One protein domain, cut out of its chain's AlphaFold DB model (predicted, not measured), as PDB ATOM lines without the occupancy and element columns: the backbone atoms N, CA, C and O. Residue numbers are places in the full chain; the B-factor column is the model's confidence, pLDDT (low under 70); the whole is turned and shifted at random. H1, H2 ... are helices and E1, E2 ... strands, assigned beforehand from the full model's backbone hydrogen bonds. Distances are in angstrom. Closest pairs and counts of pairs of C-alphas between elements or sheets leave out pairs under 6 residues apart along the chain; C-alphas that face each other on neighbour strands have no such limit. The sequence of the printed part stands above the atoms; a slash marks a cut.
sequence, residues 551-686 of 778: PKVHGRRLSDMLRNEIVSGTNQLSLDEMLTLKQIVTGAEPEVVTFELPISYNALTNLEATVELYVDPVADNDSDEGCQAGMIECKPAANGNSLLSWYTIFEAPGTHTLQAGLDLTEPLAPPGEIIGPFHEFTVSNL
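This is residues 551 to 686 of the 778 residues of an uncharacterized protein of Verrucomicrobia bacterium (UniProt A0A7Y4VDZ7). Two small sheets of three strands, E1-E4-E3 and E2-E5-E6, stand partly face to face as a sandwich, with the short helices H1, H2, H3 and H4 gathered toward one end. A loop between E2 and E3 sticks out with residues 619 to 625. The printed part has 136 residues, with four named helices and six named strands in the order H1 H2 H3 E1 H4 E2 E3 E4 E5 E6; both sheets are antiparallel. The class is mixed, helices and strands, with under half of the residues in named elements. The whole is compact, with a radius of gyration of the C-alphas of 15.1 A, and flat, spanning 47 by 39 by 21 A.

H1, residues 558 to 562, and H3, residues 575 to 578, only just touch, with 3 pairs of C-alphas within 8 A, the closest being Ser 559 and Leu 575 at 5.5 A. H2, residues 565 to 568, touches no helix. H1, H2 and H3 only graze the sheet of E1, residues 592 to 600, E4, residues 641 to 647, and E3, residues 632 to 636. E1 bends by 62 degrees at residue 597; it is antiparallel to E4, with N 595 and O 644 2.8 A apart. E3 and E4 form a hairpin, with N 643 and O 635 2.8 A apart. H4, residues 601 to 606, is on this sheet at a height over the sheet of 6.1 A and only just touches H1, with 3 pairs of C-alphas within 8 A, the closest being Leu 562 and Ala 603 at 5.4 A. H4 also only grazes the sheet of E2, residues 609 to 615, E5, residues 654 to 664, and E6, residues 679 to 683. E5 is staggered, pairing with E6 over 654 to 658 and with E2 over 658 to 664; N 614 and O 659 are 2.8 A apart, and in the hairpin E5 and E6, N 656 and O 681 are 2.8 A apart. In the sandwich, two sheets face to face, the best planes are 35 degrees apart; the closest C-alphas of E2 and E3 are Val 611 and Cys 634, 7.2 A. In H1 and H4 every O i to N i+4 pair is within hydrogen-bond range; H2 and H3 are too short for one.

H1 begins at C-alpha 558, (-26.454, 7.323, 48.815). E1 measures 21.6 A, E2 19.7 A, E4 19.4 A and E5 30.9 A. E6 ends at C-alpha 683, (-25.516, 25.541, 22.562).

The C-alphas of Gly 555 and Leu 686, the two farthest apart, are 48.6 A apart. The printed part has no cut. The links H3 to E1, E2 to E3 and E5 to E6 are long. The pLDDT is under 70 at residue 570, residues 619 to 626 and residues 666 to 672.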
ATOM      1  N   PRO A 551     -24.906  12.163  51.728       79.19
ATOM      2  CA  PRO A 551     -26.038  11.911  52.594       79.19
ATOM      3  C   PRO A 551     -26.185  10.409  52.840       79.19
ATOM      4  O   PRO A 551     -25.808   9.561  52.024       79.19
ATOM      5  N   LYS A 552     -26.734  10.071  54.010       78.19
ATOM      6  CA  LYS A 552     -27.039   8.687  54.368       78.19
ATOM      7  C   LYS A 552     -28.537   8.455  54.347       78.19
ATOM      8  O   LYS A 552     -29.245   8.973  55.205       78.19
ATOM      9  N   VAL A 553     -28.987   7.596  53.442       71.19
ATOM     10  CA  VAL A 553     -30.380   7.160  53.349       71.19
ATOM     11  C   VAL A 553     -30.477   5.764  53.966       71.19
ATOM     12  O   VAL A 553     -29.692   4.869  53.654       71.19
ATOM     13  N   HIS A 554     -31.364   5.587  54.951       72.81
ATOM     14  CA  HIS A 554     -31.478   4.345  55.738       72.81
ATOM     15  C   HIS A 554     -30.142   3.824  56.320       72.81
ATOM     16  O   HIS A 554     -29.911   2.619  56.418       72.81
ATOM     17  N   GLY A 555     -29.235   4.732  56.695       75.75
ATOM     18  CA  GLY A 555     -27.935   4.393  57.287       75.75
ATOM     19  C   GLY A 555     -26.851   3.937  56.298       75.75
ATOM     20  O   GLY A 555     -25.714   3.727  56.729       75.75
ATOM     21  N   ARG A 556     -27.154   3.838  54.996       81.50
ATOM     22  CA  ARG A 556     -26.191   3.570  53.912       81.50
ATOM     23  C   ARG A 556     -25.850   4.856  53.161       81.50
ATOM     24  O   ARG A 556     -26.636   5.796  53.184       81.50
ATOM     25  N   ARG A 557     -24.664   4.924  52.545       86.06
ATOM     26  CA  ARG A 557     -24.287   6.059  51.685       86.06
ATOM     27  C   ARG A 557     -25.149   6.041  50.428       86.06
ATOM     28  O   ARG A 557     -25.408   4.965  49.889       86.06
ATOM     29  N   LEU A 558     -25.586   7.209  49.981       86.38
ATOM     30  CA  LEU A 558     -26.454   7.323  48.815       86.38
ATOM     31  C   LEU A 558     -25.752   6.852  47.528       86.38
ATOM     32  O   LEU A 558     -26.349   6.113  46.750       86.38
ATOM     33  N   SER A 559     -24.470   7.176  47.352       87.50
ATOM     34  CA  SER A 559     -23.623   6.662  46.261       87.50
ATOM     35  C   SER A 559     -23.618   5.131  46.177       87.50
ATOM     36  O   SER A 559     -23.809   4.575  45.097       87.50
ATOM     37  N   ASP A 560     -23.487   4.434  47.311       86.69
ATOM     38  CA  ASP A 560     -23.518   2.963  47.360       86.69
ATOM     39  C   ASP A 560     -24.882   2.398  46.925       86.69
ATOM     40  O   ASP A 560     -24.948   1.315  46.350       86.69
ATOM     41  N   MET A 561     -25.973   3.118  47.204       86.75
ATOM     42  CA  MET A 561     -27.329   2.704  46.832       86.75
ATOM     43  C   MET A 561     -27.638   2.968  45.355       86.75
ATOM     44  O   MET A 561     -28.396   2.214  44.752       86.75
ATOM     45  N   LEU A 562     -27.051   4.021  44.783       88.06
ATOM     46  CA  LEU A 562     -27.269   4.449  43.402       88.06
ATOM     47  C   LEU A 562     -26.303   3.808  42.398       88.06
ATOM     48  O   LEU A 562     -26.568   3.820  41.195       88.06
ATOM     49  N   ARG A 563     -25.175   3.264  42.859       87.81
ATOM     50  CA  ARG A 563     -24.133   2.710  41.993       87.81
ATOM     51  C   ARG A 563     -24.662   1.556  41.143       87.81
ATOM     52  O   ARG A 563     -25.251   0.601  41.644       87.81
ATOM     53  N   ASN A 564     -24.332   1.578  39.855       84.44
ATOM     54  CA  ASN A 564     -24.494   0.411  38.998       84.44
ATOM     55  C   ASN A 564     -23.350  -0.592  39.232       84.44
ATOM     56  O   ASN A 564     -22.248  -0.423  38.707       84.44
ATOM     57  N   GLU A 565     -23.599  -1.635  40.026       80.06
ATOM     58  CA  GLU A 565     -22.597  -2.659  40.370       80.06
ATOM     59  C   GLU A 565     -22.135  -3.489  39.164       80.06
ATOM     60  O   GLU A 565     -20.992  -3.942  39.137       80.06
ATOM     61  N   ILE A 566     -22.988  -3.641  38.145       77.75
ATOM     62  CA  ILE A 566     -22.681  -4.408  36.929       77.75
ATOM     63  C   ILE A 566     -21.552  -3.730  36.145       77.75
ATOM     64  O   ILE A 566     -20.661  -4.402  35.629       77.75
ATOM     65  N   VAL A 567     -21.579  -2.396  36.077       78.69
ATOM     66  CA  VAL A 567     -20.605  -1.589  35.326       78.69
ATOM     67  C   VAL A 567     -19.427  -1.165  36.206       78.69
ATOM     68  O   VAL A 567     -18.285  -1.146  35.751       78.69
ATOM     69  N   SER A 568     -19.684  -0.846  37.475       73.75
ATOM     70  CA  SER A 568     -18.672  -0.299  38.392       73.75
ATOM     71  C   SER A 568     -17.830  -1.377  39.084       73.75
ATOM     72  O   SER A 568     -16.757  -1.075  39.610       73.75
ATOM     73  N   GLY A 569     -18.288  -2.636  39.109       75.94
ATOM     74  CA  GLY A 569     -17.608  -3.730  39.802       75.94
ATOM     75  C   GLY A 569     -17.375  -3.412  41.284       75.94
ATOM     76  O   GLY A 569     -18.308  -3.082  42.013       75.94
ATOM     77  N   THR A 570     -16.118  -3.485  41.737       69.38
ATOM     78  CA  THR A 570     -15.719  -3.148  43.119       69.38
ATOM     79  C   THR A 570     -15.379  -1.669  43.329       69.38
ATOM     80  O   THR A 570     -15.031  -1.291  44.449       69.38
ATOM     81  N   ASN A 571     -15.430  -0.831  42.288       74.81
ATOM     82  CA  ASN A 571     -15.071   0.578  42.416       74.81
ATOM     83  C   ASN A 571     -16.129   1.330  43.235       74.81
ATOM     84  O   ASN A 571     -17.336   1.214  43.006       74.81
ATOM     85  N   GLN A 572     -15.664   2.107  44.208       78.31
ATOM     86  CA  GLN A 572     -16.495   3.068  44.927       78.31
ATOM     87  C   GLN A 572     -16.409   4.402  44.190       78.31
ATOM     88  O   GLN A 572     -15.309   4.916  44.006       78.31
ATOM     89  N   LEU A 573     -17.558   4.921  43.756       82.69
ATOM     90  CA  LEU A 573     -17.680   6.250  43.164       82.69
ATOM     91  C   LEU A 573     -18.245   7.197  44.221       82.69
ATOM     92  O   LEU A 573     -19.153   6.829  44.965       82.69
ATOM     93  N   SER A 574     -17.703   8.406  44.291       86.25
ATOM     94  CA  SER A 574     -18.315   9.512  45.030       86.25
ATOM     95  C   SER A 574     -19.536  10.059  44.286       86.25
ATOM     96  O   SER A 574     -19.636   9.915  43.067       86.25
ATOM     97  N   LEU A 575     -20.451  10.733  44.994       86.44
ATOM     98  CA  LEU A 575     -21.576  11.416  44.342       86.44
ATOM     99  C   LEU A 575     -21.118  12.452  43.305       86.44
ATOM    100  O   LEU A 575     -21.713  12.515  42.234       86.44
ATOM    101  N   ASP A 576     -20.028  13.183  43.558       86.81
ATOM    102  CA  ASP A 576     -19.452  14.122  42.583       86.81
ATOM    103  C   ASP A 576     -19.047  13.402  41.282       86.81
ATOM    104  O   ASP A 576     -19.351  13.873  40.186       86.81
ATOM    105  N   GLU A 577     -18.409  12.229  41.377       88.25
ATOM    106  CA  GLU A 577     -18.047  11.410  40.207       88.25
ATOM    107  C   GLU A 577     -19.279  10.833  39.497       88.25
ATOM    108  O   GLU A 577     -19.260  10.679  38.273       88.25
ATOM    109  N   MET A 578     -20.342  10.523  40.246       90.81
ATOM    110  CA  MET A 578     -21.603  10.006  39.706       90.81
ATOM    111  C   MET A 578     -22.449  11.074  39.013       90.81
ATOM    112  O   MET A 578     -23.144  10.759  38.053       90.81
ATOM    113  N   LEU A 579     -22.360  12.325  39.466       92.12
ATOM    114  CA  LEU A 579     -23.056  13.484  38.901       92.12
ATOM    115  C   LEU A 579     -22.177  14.288  37.930       92.12
ATOM    116  O   LEU A 579     -22.594  15.321  37.410       92.12
ATOM    117  N   THR A 580     -20.954  13.830  37.655       93.44
ATOM    118  CA  THR A 580     -20.113  14.436  36.620       93.44
ATOM    119  C   THR A 580     -20.721  14.157  35.247       93.44
ATOM    120  O   THR A 580     -20.730  13.017  34.782       93.44
ATOM    121  N   LEU A 581     -21.171  15.215  34.577       94.62
ATOM    122  CA  LEU A 581     -21.726  15.151  33.228       94.62
ATOM    123  C   LEU A 581     -20.663  14.670  32.226       94.62
ATOM    124  O   LEU A 581     -19.632  15.315  32.021       94.62
ATOM    125  N   LYS A 582     -20.918  13.520  31.589       93.69
ATOM    126  CA  LYS A 582     -20.086  12.947  30.522       93.69
ATOM    127  C   LYS A 582     -20.922  12.766  29.268       93.69
ATOM    128  O   LYS A 582     -21.750  11.861  29.203       93.69
ATOM    129  N   GLN A 583     -20.716  13.639  28.288       95.12
ATOM    130  CA  GLN A 583     -21.464  13.581  27.038       95.12
ATOM    131  C   GLN A 583     -21.136  12.295  26.264       95.12
ATOM    132  O   GLN A 583     -19.969  11.917  26.133       95.12
ATOM    133  N   ILE A 584     -22.170  11.669  25.708       95.00
ATOM    134  CA  ILE A 584     -22.070  10.606  24.708       95.00
ATOM    135  C   ILE A 584     -22.677  11.097  23.392       95.00
ATOM    136  O   ILE A 584     -23.604  11.899  23.401       95.00
ATOM    137  N   VAL A 585     -22.150  10.623  22.262       94.19
ATOM    138  CA  VAL A 585     -22.662  10.994  20.935       94.19
ATOM    139  C   VAL A 585     -23.743  10.004  20.524       94.19
ATOM    140  O   VAL A 585     -23.480   8.803  20.438       94.19
ATOM    141  N   THR A 586     -24.942  10.511  20.253       92.88
ATOM    142  CA  THR A 586     -26.119   9.689  19.922       92.88
ATOM    143  C   THR A 586     -26.581   9.845  18.473       92.88
ATOM    144  O   THR A 586     -27.329   9.005  17.971       92.88
ATOM    145  N   GLY A 587     -26.120  10.892  17.781       92.50
ATOM    146  CA  GLY A 587     -26.602  11.284  16.455       92.50
ATOM    147  C   GLY A 587     -27.863  12.154  16.501       92.50
ATOM    148  O   GLY A 587     -28.427  12.454  15.447       92.50
ATOM    149  N   ALA A 588     -28.314  12.535  17.699       92.50
ATOM    150  CA  ALA A 588     -29.386  13.504  17.915       92.50
ATOM    151  C   ALA A 588     -28.860  14.942  18.088       92.50
ATOM    152  O   ALA A 588     -29.652  15.866  18.243       92.50
ATOM    153  N   GLU A 589     -27.539  15.127  18.078       94.81
ATOM    154  CA  GLU A 589     -26.897  16.430  18.186       94.81
ATOM    155  C   GLU A 589     -27.016  17.238  16.871       94.81
ATOM    156  O   GLU A 589     -26.855  16.665  15.787       94.81
ATOM    157  N   PRO A 590     -27.167  18.577  16.946       94.38
ATOM    158  CA  PRO A 590     -27.107  19.397  18.158       94.38
ATOM    159  C   PRO A 590     -28.415  19.477  18.957       94.38
ATOM    160  O   PRO A 590     -28.369  19.999  20.066       94.38
ATOM    161  N   GLU A 591     -29.542  18.985  18.435       94.62
ATOM    162  CA  GLU A 591     -30.890  19.231  18.970       94.62
ATOM    163  C   GLU A 591     -31.130  18.634  20.357       94.62
ATOM    164  O   GLU A 591     -31.781  19.254  21.204       94.62
ATOM    165  N   VAL A 592     -30.588  17.442  20.605       95.44
ATOM    166  CA  VAL A 592     -30.536  16.873  21.949       95.44
ATOM    167  C   VAL A 592     -29.151  16.317  22.242       95.44
ATOM    168  O   VAL A 592     -28.510  15.679  21.409       95.44
ATOM    169  N   VAL A 593     -28.690  16.608  23.452       96.81
ATOM    170  CA  VAL A 593     -27.378  16.223  23.963       96.81
ATOM    171  C   VAL A 593     -27.591  15.253  25.108       96.81
ATOM    172  O   VAL A 593     -28.348  15.547  26.031       96.81
ATOM    173  N   THR A 594     -26.922  14.105  25.069       97.31
ATOM    174  CA  THR A 594     -27.082  13.070  26.093       97.31
ATOM    175  C   THR A 594     -25.821  12.928  26.933       97.31
ATOM    176  O   THR A 594     -24.715  12.792  26.412       97.31
ATOM    177  N   PHE A 595     -26.001  12.906  28.250       97.06
ATOM    178  CA  PHE A 595     -24.963  12.621  29.230       97.06
ATOM    179  C   PHE A 595     -25.198  11.245  29.849       97.06
ATOM    180  O   PHE A 595     -26.309  10.929  30.273       97.06
ATOM    181  N   GLU A 596     -24.155  10.421  29.922       95.62
ATOM    182  CA  GLU A 596     -24.205   9.160  30.659       95.62
ATOM    183  C   GLU A 596     -23.710   9.379  32.090       95.62
ATOM    184  O   GLU A 596     -22.573   9.801  32.316       95.62
ATOM    185  N   LEU A 597     -24.559   9.048  33.060       94.12
ATOM    186  CA  LEU A 597     -24.229   9.074  34.478       94.12
ATOM    187  C   LEU A 597     -24.051   7.635  34.973       94.12
ATOM    188  O   LEU A 597     -24.924   6.801  34.708       94.12
ATOM    189  N   PRO A 598     -22.984   7.308  35.732       92.25
ATOM    190  CA  PRO A 598     -22.762   5.972  36.295       92.25
ATOM    191  C   PRO A 598     -23.681   5.693  37.505       92.25
ATOM    192  O   PRO A 598     -23.256   5.208  38.555       92.25
ATOM    193  N   ILE A 599     -24.960   6.016  37.340       92.38
ATOM    194  CA  ILE A 599     -26.063   5.847  38.273       92.38
ATOM    195  C   ILE A 599     -26.994   4.784  37.690       92.38
ATOM    196  O   ILE A 599     -27.420   4.887  36.539       92.38
ATOM    197  N   SER A 600     -27.328   3.765  38.477       92.69
ATOM    198  CA  SER A 600     -28.273   2.723  38.079       92.69
ATOM    199  C   SER A 600     -29.675   3.304  37.914       92.69
ATOM    200  O   SER A 600     -30.261   3.809  38.874       92.69
ATOM    201  N   TYR A 601     -30.243   3.171  36.716       91.44
ATOM    202  CA  TYR A 601     -31.590   3.670  36.423       91.44
ATOM    203  C   TYR A 601     -32.663   2.994  37.294       91.44
ATOM    204  O   TYR A 601     -33.579   3.633  37.816       91.44
ATOM    205  N   ASN A 602     -32.507   1.688  37.529       90.69
ATOM    206  CA  ASN A 602     -33.395   0.937  38.415       90.69
ATOM    207  C   ASN A 602     -33.259   1.396  39.870       90.69
ATOM    208  O   ASN A 602     -34.249   1.421  40.595       90.69
ATOM    209  N   ALA A 603     -32.049   1.755  40.310       89.44
ATOM    210  CA  ALA A 603     -31.843   2.257  41.666       89.44
ATOM    211  C   ALA A 603     -32.498   3.629  41.867       89.44
ATOM    212  O   ALA A 603     -33.149   3.818  42.888       89.44
ATOM    213  N   LEU A 604     -32.392   4.537  40.886       88.69
ATOM    214  CA  LEU A 604     -33.115   5.817  40.895       88.69
ATOM    215  C   LEU A 604     -34.623   5.602  41.025       88.69
ATOM    216  O   LEU A 604     -35.244   6.127  41.943       88.69
ATOM    217  N   THR A 605     -35.183   4.754  40.160       86.31
ATOM    218  CA  THR A 605     -36.624   4.467  40.135       86.31
ATOM    219  C   THR A 605     -37.105   3.860  41.457       86.31
ATOM    220  O   THR A 605     -38.128   4.269  41.992       86.31
ATOM    221  N   ASN A 606     -36.347   2.916  42.027       86.94
ATOM    222  CA  ASN A 606     -36.693   2.266  43.297       86.94
ATOM    223  C   ASN A 606     -36.595   3.195  44.515       86.94
ATOM    224  O   ASN A 606     -37.196   2.902  45.545       86.94
ATOM    225  N   LEU A 607     -35.793   4.256  44.425       82.75
ATOM    226  CA  LEU A 607     -35.647   5.264  45.475       82.75
ATOM    227  C   LEU A 607     -36.561   6.470  45.266       82.75
ATOM    228  O   LEU A 607     -36.462   7.410  46.048       82.75
ATOM    229  N   GLU A 608     -37.403   6.449  44.226       83.94
ATOM    230  CA  GLU A 608     -38.213   7.598  43.806       83.94
ATOM    231  C   GLU A 608     -37.364   8.874  43.632       83.94
ATOM    232  O   GLU A 608     -37.815   9.986  43.892       83.94
ATOM    233  N   ALA A 609     -36.110   8.706  43.204       84.75
ATOM    234  CA  ALA A 609     -35.173   9.797  42.989       84.75
ATOM    235  C   ALA A 609     -35.162  10.214  41.514       84.75
ATOM    236  O   ALA A 609     -35.211   9.365  40.616       84.75
ATOM    237  N   THR A 610     -35.034  11.513  41.260       88.06
ATOM    238  CA  THR A 610     -34.950  12.073  39.908       88.06
ATOM    239  C   THR A 610     -33.621  12.789  39.697       88.06
ATOM    240  O   THR A 610     -33.029  13.332  40.628       88.06
ATOM    241  N   VAL A 611     -33.111  12.727  38.467       90.44
ATOM    242  CA  VAL A 611     -31.907  13.460  38.065       90.44
ATOM    243  C   VAL A 611     -32.350  14.746  37.389       90.44
ATOM    244  O   VAL A 611     -33.119  14.700  36.430       90.44
ATOM    245  N   GLU A 612     -31.814  15.865  37.855       90.69
ATOM    246  CA  GLU A 612     -32.060  17.187  37.291       90.69
ATOM    247  C   GLU A 612     -30.830  17.708  36.544       90.69
ATOM    248  O   GLU A 612     -29.705  17.234  36.730       90.69
ATOM    249  N   LEU A 613     -31.043  18.709  35.693       92.44
ATOM    250  CA  LEU A 613     -29.979  19.474  35.059       92.44
ATOM    251  C   LEU A 613     -30.203  20.946  35.375       92.44
ATOM    252  O   LEU A 613     -31.257  21.481  35.046       92.44
ATOM    253  N   TYR A 614     -29.212  21.595  35.968       90.19
ATOM    254  CA  TYR A 614     -29.210  23.035  36.189       90.19
ATOM    255  C   TYR A 614     -28.377  23.725  35.114       90.19
ATOM    256  O   TYR A 614     -27.283  23.256  34.786       90.19
ATOM    257  N   VAL A 615     -28.888  24.833  34.582       89.75
ATOM    258  CA  VAL A 615     -28.251  25.653  33.544       89.75
ATOM    259  C   VAL A 615     -27.979  27.036  34.122       89.75
ATOM    260  O   VAL A 615     -28.887  27.704  34.608       89.75
ATOM    261  N   ASP A 616     -26.716  27.451  34.082       88.50
ATOM    262  CA  ASP A 616     -26.223  28.723  34.618       88.50
ATOM    263  C   ASP A 616     -26.657  28.999  36.077       88.50
ATOM    264  O   ASP A 616     -27.196  30.070  36.371       88.50
ATOM    265  N   PRO A 617     -26.438  28.059  37.021       83.44
ATOM    266  CA  PRO A 617     -26.936  28.182  38.390       83.44
ATOM    267  C   PRO A 617     -26.259  29.340  39.142       83.44
ATOM    268  O   PRO A 617     -25.033  29.419  39.235       83.44
ATOM    269  N   VAL A 618     -27.060  30.243  39.718       72.62
ATOM    270  CA  VAL A 618     -26.586  31.397  40.498       72.62
ATOM    271  C   VAL A 618     -27.019  31.249  41.956       72.62
ATOM    272  O   VAL A 618     -28.205  31.128  42.242       72.62
ATOM    273  N   ALA A 619     -26.068  31.311  42.891       61.53
ATOM    274  CA  ALA A 619     -26.334  31.309  44.330       61.53
ATOM    275  C   ALA A 619     -26.825  32.690  44.810       61.53
ATOM    276  O   ALA A 619     -26.051  33.466  45.373       61.53
ATOM    277  N   ASP A 620     -28.090  33.023  44.559       59.28
ATOM    278  CA  ASP A 620     -28.754  34.193  45.144       59.28
ATOM    279  C   ASP A 620     -30.066  33.765  45.819       59.28
ATOM    280  O   ASP A 620     -30.867  33.044  45.233       59.28
ATOM    281  N   ASN A 621     -30.278  34.195  47.066       47.31
ATOM    282  CA  ASN A 621     -31.425  33.802  47.898       47.31
ATOM    283  C   ASN A 621     -32.727  34.543  47.528       47.31
ATOM    284  O   ASN A 621     -33.760  34.273  48.137       47.31
ATOM    285  N   ASP A 622     -32.676  35.474  46.568       47.06
ATOM    286  CA  ASP A 622     -33.788  36.364  46.202       47.06
ATOM    287  C   ASP A 622     -34.461  36.020  44.851       47.06
ATOM    288  O   ASP A 622     -35.308  36.783  44.379       47.06
ATOM    289  N   SER A 623     -34.123  34.902  44.188       48.94
ATOM    290  CA  SER A 623     -34.839  34.482  42.971       48.94
ATOM    291  C   SER A 623     -35.901  33.422  43.256       48.94
ATOM    292  O   SER A 623     -35.587  32.245  43.388       48.94
ATOM    293  N   ASP A 624     -37.175  33.820  43.200       48.47
ATOM    294  CA  ASP A 624     -38.317  32.899  43.054       48.47
ATOM    295  C   ASP A 624     -38.269  32.097  41.720       48.47
ATOM    296  O   ASP A 624     -39.102  31.229  41.472       48.47
ATOM    297  N   GLU A 625     -37.310  32.401  40.831       56.84
ATOM    298  CA  GLU A 625     -37.084  31.774  39.522       56.84
ATOM    299  C   GLU A 625     -35.923  30.752  39.618       56.84
ATOM    300  O   GLU A 625     -34.773  31.154  39.801       56.84
ATOM    301  N   GLY A 626     -36.203  29.447  39.495       66.56
ATOM    302  CA  GLY A 626     -35.195  28.369  39.537       66.56
ATOM    303  C   GLY A 626     -34.223  28.352  38.341       66.56
ATOM    304  O   GLY A 626     -34.360  29.141  37.410       66.56
ATOM    305  N   CYS A 627     -33.234  27.449  38.357       77.38
ATOM    306  CA  CYS A 627     -32.219  27.287  37.292       77.38
ATOM    307  C   CYS A 627     -32.282  25.923  36.576       77.38
ATOM    308  O   CYS A 627     -31.327  25.511  35.921       77.38
ATOM    309  N   GLN A 628     -33.393  25.200  36.721       82.00
ATOM    310  CA  GLN A 628     -33.604  23.909  36.068       82.00
ATOM    311  C   GLN A 628     -33.703  24.073  34.544       82.00
ATOM    312  O   GLN A 628     -34.324  25.011  34.038       82.00
ATOM    313  N   ALA A 629     -33.110  23.134  33.810       83.00
ATOM    314  CA  ALA A 629     -33.205  23.048  32.362       83.00
ATOM    315  C   ALA A 629     -34.666  22.886  31.920       83.00
ATOM    316  O   ALA A 629     -35.426  22.123  32.514       83.00
ATOM    317  N   GLY A 630     -35.042  23.554  30.827       73.19
ATOM    318  CA  GLY A 630     -36.439  23.604  30.385       73.19
ATOM    319  C   GLY A 630     -37.051  22.249  29.999       73.19
ATOM    320  O   GLY A 630     -38.220  22.006  30.283       73.19
ATOM    321  N   MET A 631     -36.288  21.361  29.352       88.06
ATOM    322  CA  MET A 631     -36.759  20.019  28.986       88.06
ATOM    323  C   MET A 631     -35.613  19.007  29.023       88.06
ATOM    324  O   MET A 631     -34.643  19.104  28.262       88.06
ATOM    325  N   ILE A 632     -35.757  18.011  29.894       92.62
ATOM    326  CA  ILE A 632     -34.836  16.886  30.038       92.62
ATOM    327  C   ILE A 632     -35.602  15.568  30.060       92.62
ATOM    328  O   ILE A 632     -36.779  15.511  30.403       92.62
ATOM    329  N   GLU A 633     -34.910  14.490  29.722       92.88
ATOM    330  CA  GLU A 633     -35.436  13.138  29.815       92.88
ATOM    331  C   GLU A 633     -34.361  12.196  30.356       92.88
ATOM    332  O   GLU A 633     -33.230  12.195  29.873       92.88
ATOM    333  N   CYS A 634     -34.713  11.369  31.341       92.12
ATOM    334  CA  CYS A 634     -33.820  10.352  31.888       92.12
ATOM    335  C   CYS A 634     -34.274   8.952  31.453       92.12
ATOM    336  O   CYS A 634     -35.396   8.533  31.752       92.12
ATOM    337  N   LYS A 635     -33.404   8.215  30.754       93.06
ATOM    338  CA  LYS A 635     -33.668   6.864  30.217       93.06
ATOM    339  C   LYS A 635     -32.580   5.864  30.623       93.06
ATOM    340  O   LYS A 635     -31.445   6.270  30.855       93.06
ATOM    341  N   PRO A 636     -32.869   4.552  30.667       93.56
ATOM    342  CA  PRO A 636     -31.839   3.550  30.911       93.56
ATOM    343  C   PRO A 636     -30.923   3.374  29.689       93.56
ATOM    344  O   PRO A 636     -31.386   3.235  28.556       93.56
ATOM    345  N   ALA A 637     -29.616   3.308  29.927       92.44
ATOM    346  CA  ALA A 637     -28.630   2.825  28.970       92.44
ATOM    347  C   ALA A 637     -28.667   1.289  28.866       92.44
ATOM    348  O   ALA A 637     -29.089   0.593  29.791       92.44
ATOM    349  N   ALA A 638     -28.119   0.733  27.781       89.81
ATOM    350  CA  ALA A 638     -28.014  -0.722  27.596       89.81
ATOM    351  C   ALA A 638     -27.184  -1.427  28.690       89.81
ATOM    352  O   ALA A 638     -27.381  -2.609  28.959       89.81
ATOM    353  N   ASN A 639     -26.264  -0.705  29.331       89.56
ATOM    354  CA  ASN A 639     -25.443  -1.191  30.442       89.56
ATOM    355  C   ASN A 639     -26.106  -0.983  31.828       89.56
ATOM    356  O   ASN A 639     -25.503  -1.309  32.850       89.56
ATOM    357  N   GLY A 640     -27.330  -0.441  31.881       89.44
ATOM    358  CA  GLY A 640     -28.085  -0.162  33.108       89.44
ATOM    359  C   GLY A 640     -27.799   1.193  33.771       89.44
ATOM    360  O   GLY A 640     -28.438   1.512  34.776       89.44
ATOM    361  N   ASN A 641     -26.867   1.987  33.232       93.75
ATOM    362  CA  ASN A 641     -26.645   3.374  33.651       93.75
ATOM    363  C   ASN A 641     -27.814   4.282  33.249       93.75
ATOM    364  O   ASN A 641     -28.709   3.877  32.507       93.75
ATOM    365  N   SER A 642     -27.789   5.524  33.721       94.81
ATOM    366  CA  SER A 642     -28.807   6.528  33.417       94.81
ATOM    367  C   SER A 642     -28.303   7.477  32.332       94.81
ATOM    368  O   SER A 642     -27.193   8.002  32.423       94.81
ATOM    369  N   LEU A 643     -29.120   7.685  31.304       96.06
ATOM    370  CA  LEU A 643     -28.891   8.618  30.208       96.06
ATOM    371  C   LEU A 643     -29.759   9.850  30.419       96.06
ATOM    372  O   LEU A 643     -30.977   9.776  30.270       96.06
ATOM    373  N   LEU A 644     -29.122  10.971  30.737       96.31
ATOM    374  CA  LEU A 644     -29.765  12.270  30.868       96.31
ATOM    375  C   LEU A 644     -29.691  12.996  29.524       96.31
ATOM    376  O   LEU A 644     -28.624  13.452  29.120       96.31
ATOM    377  N   SER A 645     -30.812  13.074  28.819       96.31
ATOM    378  CA  SER A 645     -30.933  13.776  27.540       96.31
ATOM    379  C   SER A 645     -31.492  15.172  27.761       96.31
ATOM    380  O   SER A 645     -32.532  15.332  28.392       96.31
ATOM    381  N   TRP A 646     -30.806  16.174  27.228       96.25
ATOM    382  CA  TRP A 646     -31.182  17.577  27.307       96.25
ATOM    383  C   TRP A 646     -31.555  18.099  25.924       96.25
ATOM    384  O   TRP A 646     -30.755  18.024  24.990       96.25
ATOM    385  N   TYR A 647     -32.770  18.630  25.797       95.06
ATOM    386  CA  TYR A 647     -33.292  19.183  24.550       95.06
ATOM    387  C   TYR A 647     -32.821  20.631  24.398       95.06
ATOM    388  O   TYR A 647     -33.489  21.580  24.814       95.06
ATOM    389  N   THR A 648     -31.648  20.803  23.792       95.06
ATOM    390  CA  THR A 648     -30.975  22.105  23.649       95.06
ATOM    391  C   THR A 648     -31.727  23.061  22.724       95.06
ATOM    392  O   THR A 648     -31.468  24.263  22.733       95.06
ATOM    393  N   ILE A 649     -32.672  22.558  21.923       94.00
ATOM    394  CA  ILE A 649     -33.541  23.378  21.068       94.00
ATOM    395  C   ILE A 649     -34.419  24.359  21.860       94.00
ATOM    396  O   ILE A 649     -34.920  25.311  21.270       94.00
ATOM    397  N   PHE A 650     -34.602  24.157  23.170       93.25
ATOM    398  CA  PHE A 650     -35.353  25.065  24.051       93.25
ATOM    399  C   PHE A 650     -34.456  26.010  24.866       93.25
ATOM    400  O   PHE A 650     -34.966  26.882  25.576       93.25
ATOM    401  N   GLU A 651     -33.132  25.868  24.759       92.50
ATOM    402  CA  GLU A 651     -32.163  26.694  25.478       92.50
ATOM    403  C   GLU A 651     -31.665  27.864  24.623       92.50
ATOM    404  O   GLU A 651     -31.629  27.788  23.390       92.50
ATOM    405  N   ALA A 652     -31.294  28.965  25.278       91.25
ATOM    406  CA  ALA A 652     -30.675  30.089  24.595       91.25
ATOM    407  C   ALA A 652     -29.366  29.652  23.898       91.25
ATOM    408  O   ALA A 652     -28.650  28.781  24.384       91.25
ATOM    409  N   PRO A 653     -29.015  30.232  22.739       91.12
ATOM    410  CA  PRO A 653     -27.724  29.967  22.121       91.12
ATOM    411  C   PRO A 653     -26.585  30.627  22.901       91.12
ATOM    412  O   PRO A 653     -26.689  31.781  23.317       91.12
ATOM    413  N   GLY A 654     -25.448  29.943  22.995       90.19
ATOM    414  CA  GLY A 654     -24.241  30.465  23.632       90.19
ATOM    415  C   GLY A 654     -23.595  29.475  24.592       90.19
ATOM    416  O   GLY A 654     -23.900  28.284  24.590       90.19
ATOM    417  N   THR A 655     -22.642  29.972  25.374       90.75
ATOM    418  CA  THR A 655     -21.919  29.178  26.372       90.75
ATOM    419  C   THR A 655     -22.691  29.171  27.684       90.75
ATOM    420  O   THR A 655     -23.067  30.235  28.180       90.75
ATOM    421  N   HIS A 656     -22.895  27.977  28.228       91.31
ATOM    422  CA  HIS A 656     -23.608  27.703  29.466       91.31
ATOM    423  C   HIS A 656     -22.742  26.874  30.409       91.31
ATOM    424  O   HIS A 656     -21.918  26.062  29.975       91.31
ATOM    425  N   THR A 657     -22.980  27.044  31.701       90.94
ATOM    426  CA  THR A 657     -22.425  26.186  32.745       90.94
ATOM    427  C   THR A 657     -23.514  25.262  33.272       90.94
ATOM    428  O   THR A 657     -24.550  25.721  33.736       90.94
ATOM    429  N   LEU A 658     -23.268  23.957  33.230       92.69
ATOM    430  CA  LEU A 658     -24.213  22.919  33.622       92.69
ATOM    431  C   LEU A 658     -23.818  22.267  34.950       92.69
ATOM    432  O   LEU A 658     -22.629  22.102  35.230       92.69
ATOM    433  N   GLN A 659     -24.806  21.820  35.726       91.31
ATOM    434  CA  GLN A 659     -24.618  20.892  36.850       91.31
ATOM    435  C   GLN A 659     -25.718  19.835  36.848       91.31
ATOM    436  O   GLN A 659     -26.889  20.166  36.682       91.31
ATOM    437  N   ALA A 660     -25.363  18.569  37.068       92.38
ATOM    438  CA  ALA A 660     -26.365  17.550  37.363       92.38
ATOM    439  C   ALA A 660     -26.802  17.656  38.830       92.38
ATOM    440  O   ALA A 660     -25.960  17.822  39.717       92.38
ATOM    441  N   GLY A 661     -28.100  17.531  39.070       89.06
ATOM    442  CA  GLY A 661     -28.714  17.465  40.390       89.06
ATOM    443  C   GLY A 661     -29.330  16.103  40.660       89.06
ATOM    444  O   GLY A 661     -29.629  15.350  39.731       89.06
ATOM    445  N   LEU A 662     -29.549  15.798  41.934       88.12
ATOM    446  CA  LEU A 662     -30.373  14.677  42.354       88.12
ATOM    447  C   LEU A 662     -31.420  15.157  43.359       88.12
ATOM    448  O   LEU A 662     -31.059  15.646  44.430       88.12
ATOM    449  N   ASP A 663     -32.689  14.942  43.029       84.31
ATOM    450  CA  ASP A 663     -33.822  15.216  43.908       84.31
ATOM    451  C   ASP A 663     -34.436  13.908  44.435       84.31
ATOM    452  O   ASP A 663     -34.546  12.915  43.712       84.31
ATOM    453  N   LEU A 664     -34.800  13.891  45.718       81.00
ATOM    454  CA  LEU A 664     -35.345  12.735  46.441       81.00
ATOM    455  C   LEU A 664     -36.671  13.128  47.087       81.00
ATOM    456  O   LEU A 664     -36.746  14.140  47.781       81.00
ATOM    457  N   THR A 665     -37.696  12.288  46.958       74.38
ATOM    458  CA  THR A 665     -38.996  12.534  47.592       74.38
ATOM    459  C   THR A 665     -38.936  12.413  49.123       74.38
ATOM    460  O   THR A 665     -38.192  11.613  49.706       74.38
ATOM    461  N   GLU A 666     -39.731  13.225  49.829       65.12
ATOM    462  CA  GLU A 666     -39.895  13.075  51.280       65.12
ATOM    463  C   GLU A 666     -40.497  11.699  51.628       65.12
ATOM    464  O   GLU A 666     -41.410  11.239  50.943       65.12
ATOM    465  N   PRO A 667     -40.038  11.026  52.708       61.41
ATOM    466  CA  PRO A 667     -39.201  11.531  53.805       61.41
ATOM    467  C   PRO A 667     -37.692  11.251  53.641       61.41
ATOM    468  O   PRO A 667     -36.953  11.300  54.627       61.41
ATOM    469  N   LEU A 668     -37.227  10.889  52.439       62.66
ATOM    470  CA  LEU A 668     -35.831  10.504  52.181       62.66
ATOM    471  C   LEU A 668     -34.928  11.691  51.809       62.66
ATOM    472  O   LEU A 668     -33.705  11.531  51.804       62.66
ATOM    473  N   ALA A 669     -35.519  12.859  51.542       64.88
ATOM    474  CA  ALA A 669     -34.825  14.094  51.199       64.88
ATOM    475  C   ALA A 669     -33.825  14.526  52.298       64.88
ATOM    476  O   ALA A 669     -34.224  14.771  53.445       64.88
ATOM    477  N   PRO A 670     -32.516  14.618  52.002       65.81
ATOM    478  CA  PRO A 670     -31.548  15.172  52.940       65.81
ATOM    479  C   PRO A 670     -31.683  16.701  53.052       65.81
ATOM    480  O   PRO A 670     -32.232  17.351  52.167       65.81
ATOM    481  N   PRO A 671     -31.167  17.318  54.133       56.97
ATOM    482  CA  PRO A 671     -31.116  18.772  54.231       56.97
ATOM    483  C   PRO A 671     -30.105  19.345  53.221       56.97
ATOM    484  O   PRO A 671     -28.896  19.212  53.418       56.97
ATOM    485  N   GLY A 672     -30.613  20.019  52.184       65.06
ATOM    486  CA  GLY A 672     -29.831  20.691  51.138       65.06
ATOM    487  C   GLY A 672     -29.848  19.964  49.790       65.06
ATOM    488  O   GLY A 672     -30.186  18.786  49.715       65.06
ATOM    489  N   GLU A 673     -29.476  20.676  48.727       71.69
ATOM    490  CA  GLU A 673     -29.445  20.146  47.358       71.69
ATOM    491  C   GLU A 673     -28.236  19.225  47.130       71.69
ATOM    492  O   GLU A 673     -27.116  19.518  47.565       71.69
ATOM    493  N   ILE A 674     -28.445  18.112  46.420       83.12
ATOM    494  CA  ILE A 674     -27.367  17.221  45.977       83.12
ATOM    495  C   ILE A 674     -27.007  17.597  44.543       83.12
ATOM    496  O   ILE A 674     -27.736  17.273  43.608       83.12
ATOM    497  N   ILE A 675     -25.858  18.246  44.369       85.38
ATOM    498  CA  ILE A 675     -25.399  18.751  43.070       85.38
ATOM    499  C   ILE A 675     -23.994  18.255  42.728       85.38
ATOM    500  O   ILE A 675     -23.156  18.050  43.608       85.38
ATOM    501  N   GLY A 676     -23.753  18.050  41.435       87.00
ATOM    502  CA  GLY A 676     -22.474  17.639  40.867       87.00
ATOM    503  C   GLY A 676     -21.559  18.808  40.478       87.00
ATOM    504  O   GLY A 676     -21.898  19.979  40.665       87.00
ATOM    505  N   PRO A 677     -20.377  18.513  39.913       88.44
ATOM    506  CA  PRO A 677     -19.440  19.537  39.463       88.44
ATOM    507  C   PRO A 677     -19.946  20.297  38.229       88.44
ATOM    508  O   PRO A 677     -20.738  19.782  37.440       88.44
ATOM    509  N   PHE A 678     -19.422  21.510  38.042       88.12
ATOM    510  CA  PHE A 678     -19.678  22.328  36.858       88.12
ATOM    511  C   PHE A 678     -19.140  21.684  35.573       88.12
ATOM    512  O   PHE A 678     -18.026  21.155  35.547       88.12
ATOM    513  N   HIS A 679     -19.908  21.807  34.493       90.88
ATOM    514  CA  HIS A 679     -19.547  21.375  33.148       90.88
ATOM    515  C   HIS A 679     -19.873  22.476  32.134       90.88
ATOM    516  O   HIS A 679     -21.015  22.906  32.034       90.88
ATOM    517  N   GLU A 680     -18.884  22.944  31.376       92.00
ATOM    518  CA  GLU A 680     -19.094  23.980  30.360       92.00
ATOM    519  C   GLU A 680     -19.603  23.360  29.052       92.00
ATOM    520  O   GLU A 680     -19.032  22.389  28.555       92.00
ATOM    521  N   PHE A 681     -20.659  23.934  28.474       93.88
ATOM    522  CA  PHE A 681     -21.244  23.480  27.215       93.88
ATOM    523  C   PHE A 681     -21.651  24.668  26.337       93.88
ATOM    524  O   PHE A 681     -22.064  25.706  26.842       93.88
ATOM    525  N   THR A 682     -21.556  24.542  25.010       94.31
ATOM    526  CA  THR A 682     -21.998  25.595  24.076       94.31
ATOM    527  C   THR A 682     -23.168  25.117  23.224       94.31
ATOM    528  O   THR A 682     -23.014  24.229  22.384       94.31
ATOM    529  N   VAL A 683     -24.328  25.751  23.395       94.75
ATOM    530  CA  VAL A 683     -25.516  25.541  22.562       94.75
ATOM    531  C   VAL A 683     -25.334  26.302  21.248       94.75
ATOM    532  O   VAL A 683     -25.200  27.526  21.228       94.75
ATOM    533  N   SER A 684     -25.304  25.568  20.133       93.88
ATOM    534  CA  SER A 684     -25.003  26.112  18.797       93.88
ATOM    535  C   SER A 684     -26.237  26.383  17.926       93.88
ATOM    536  O   SER A 684     -26.093  26.876  16.804       93.88
ATOM    537  N   ASN A 685     -27.436  26.090  18.435       95.06
ATOM    538  CA  ASN A 685     -28.699  26.218  17.708       95.06
ATOM    539  C   ASN A 685     -28.984  27.674  17.311       95.06
ATOM    540  O   ASN A 685     -28.859  28.594  18.111       95.06
ATOM    541  N   LEU A 686     -29.406  27.901  16.069       94.94
ATOM    542  CA  LEU A 686     -29.792  29.216  15.550       94.94
ATOM    543  C   LEU A 686     -31.244  29.581  15.867       94.94
ATOM    544  O   LEU A 686     -31.687  30.659  15.484       94.94
TER     545      LEU A 686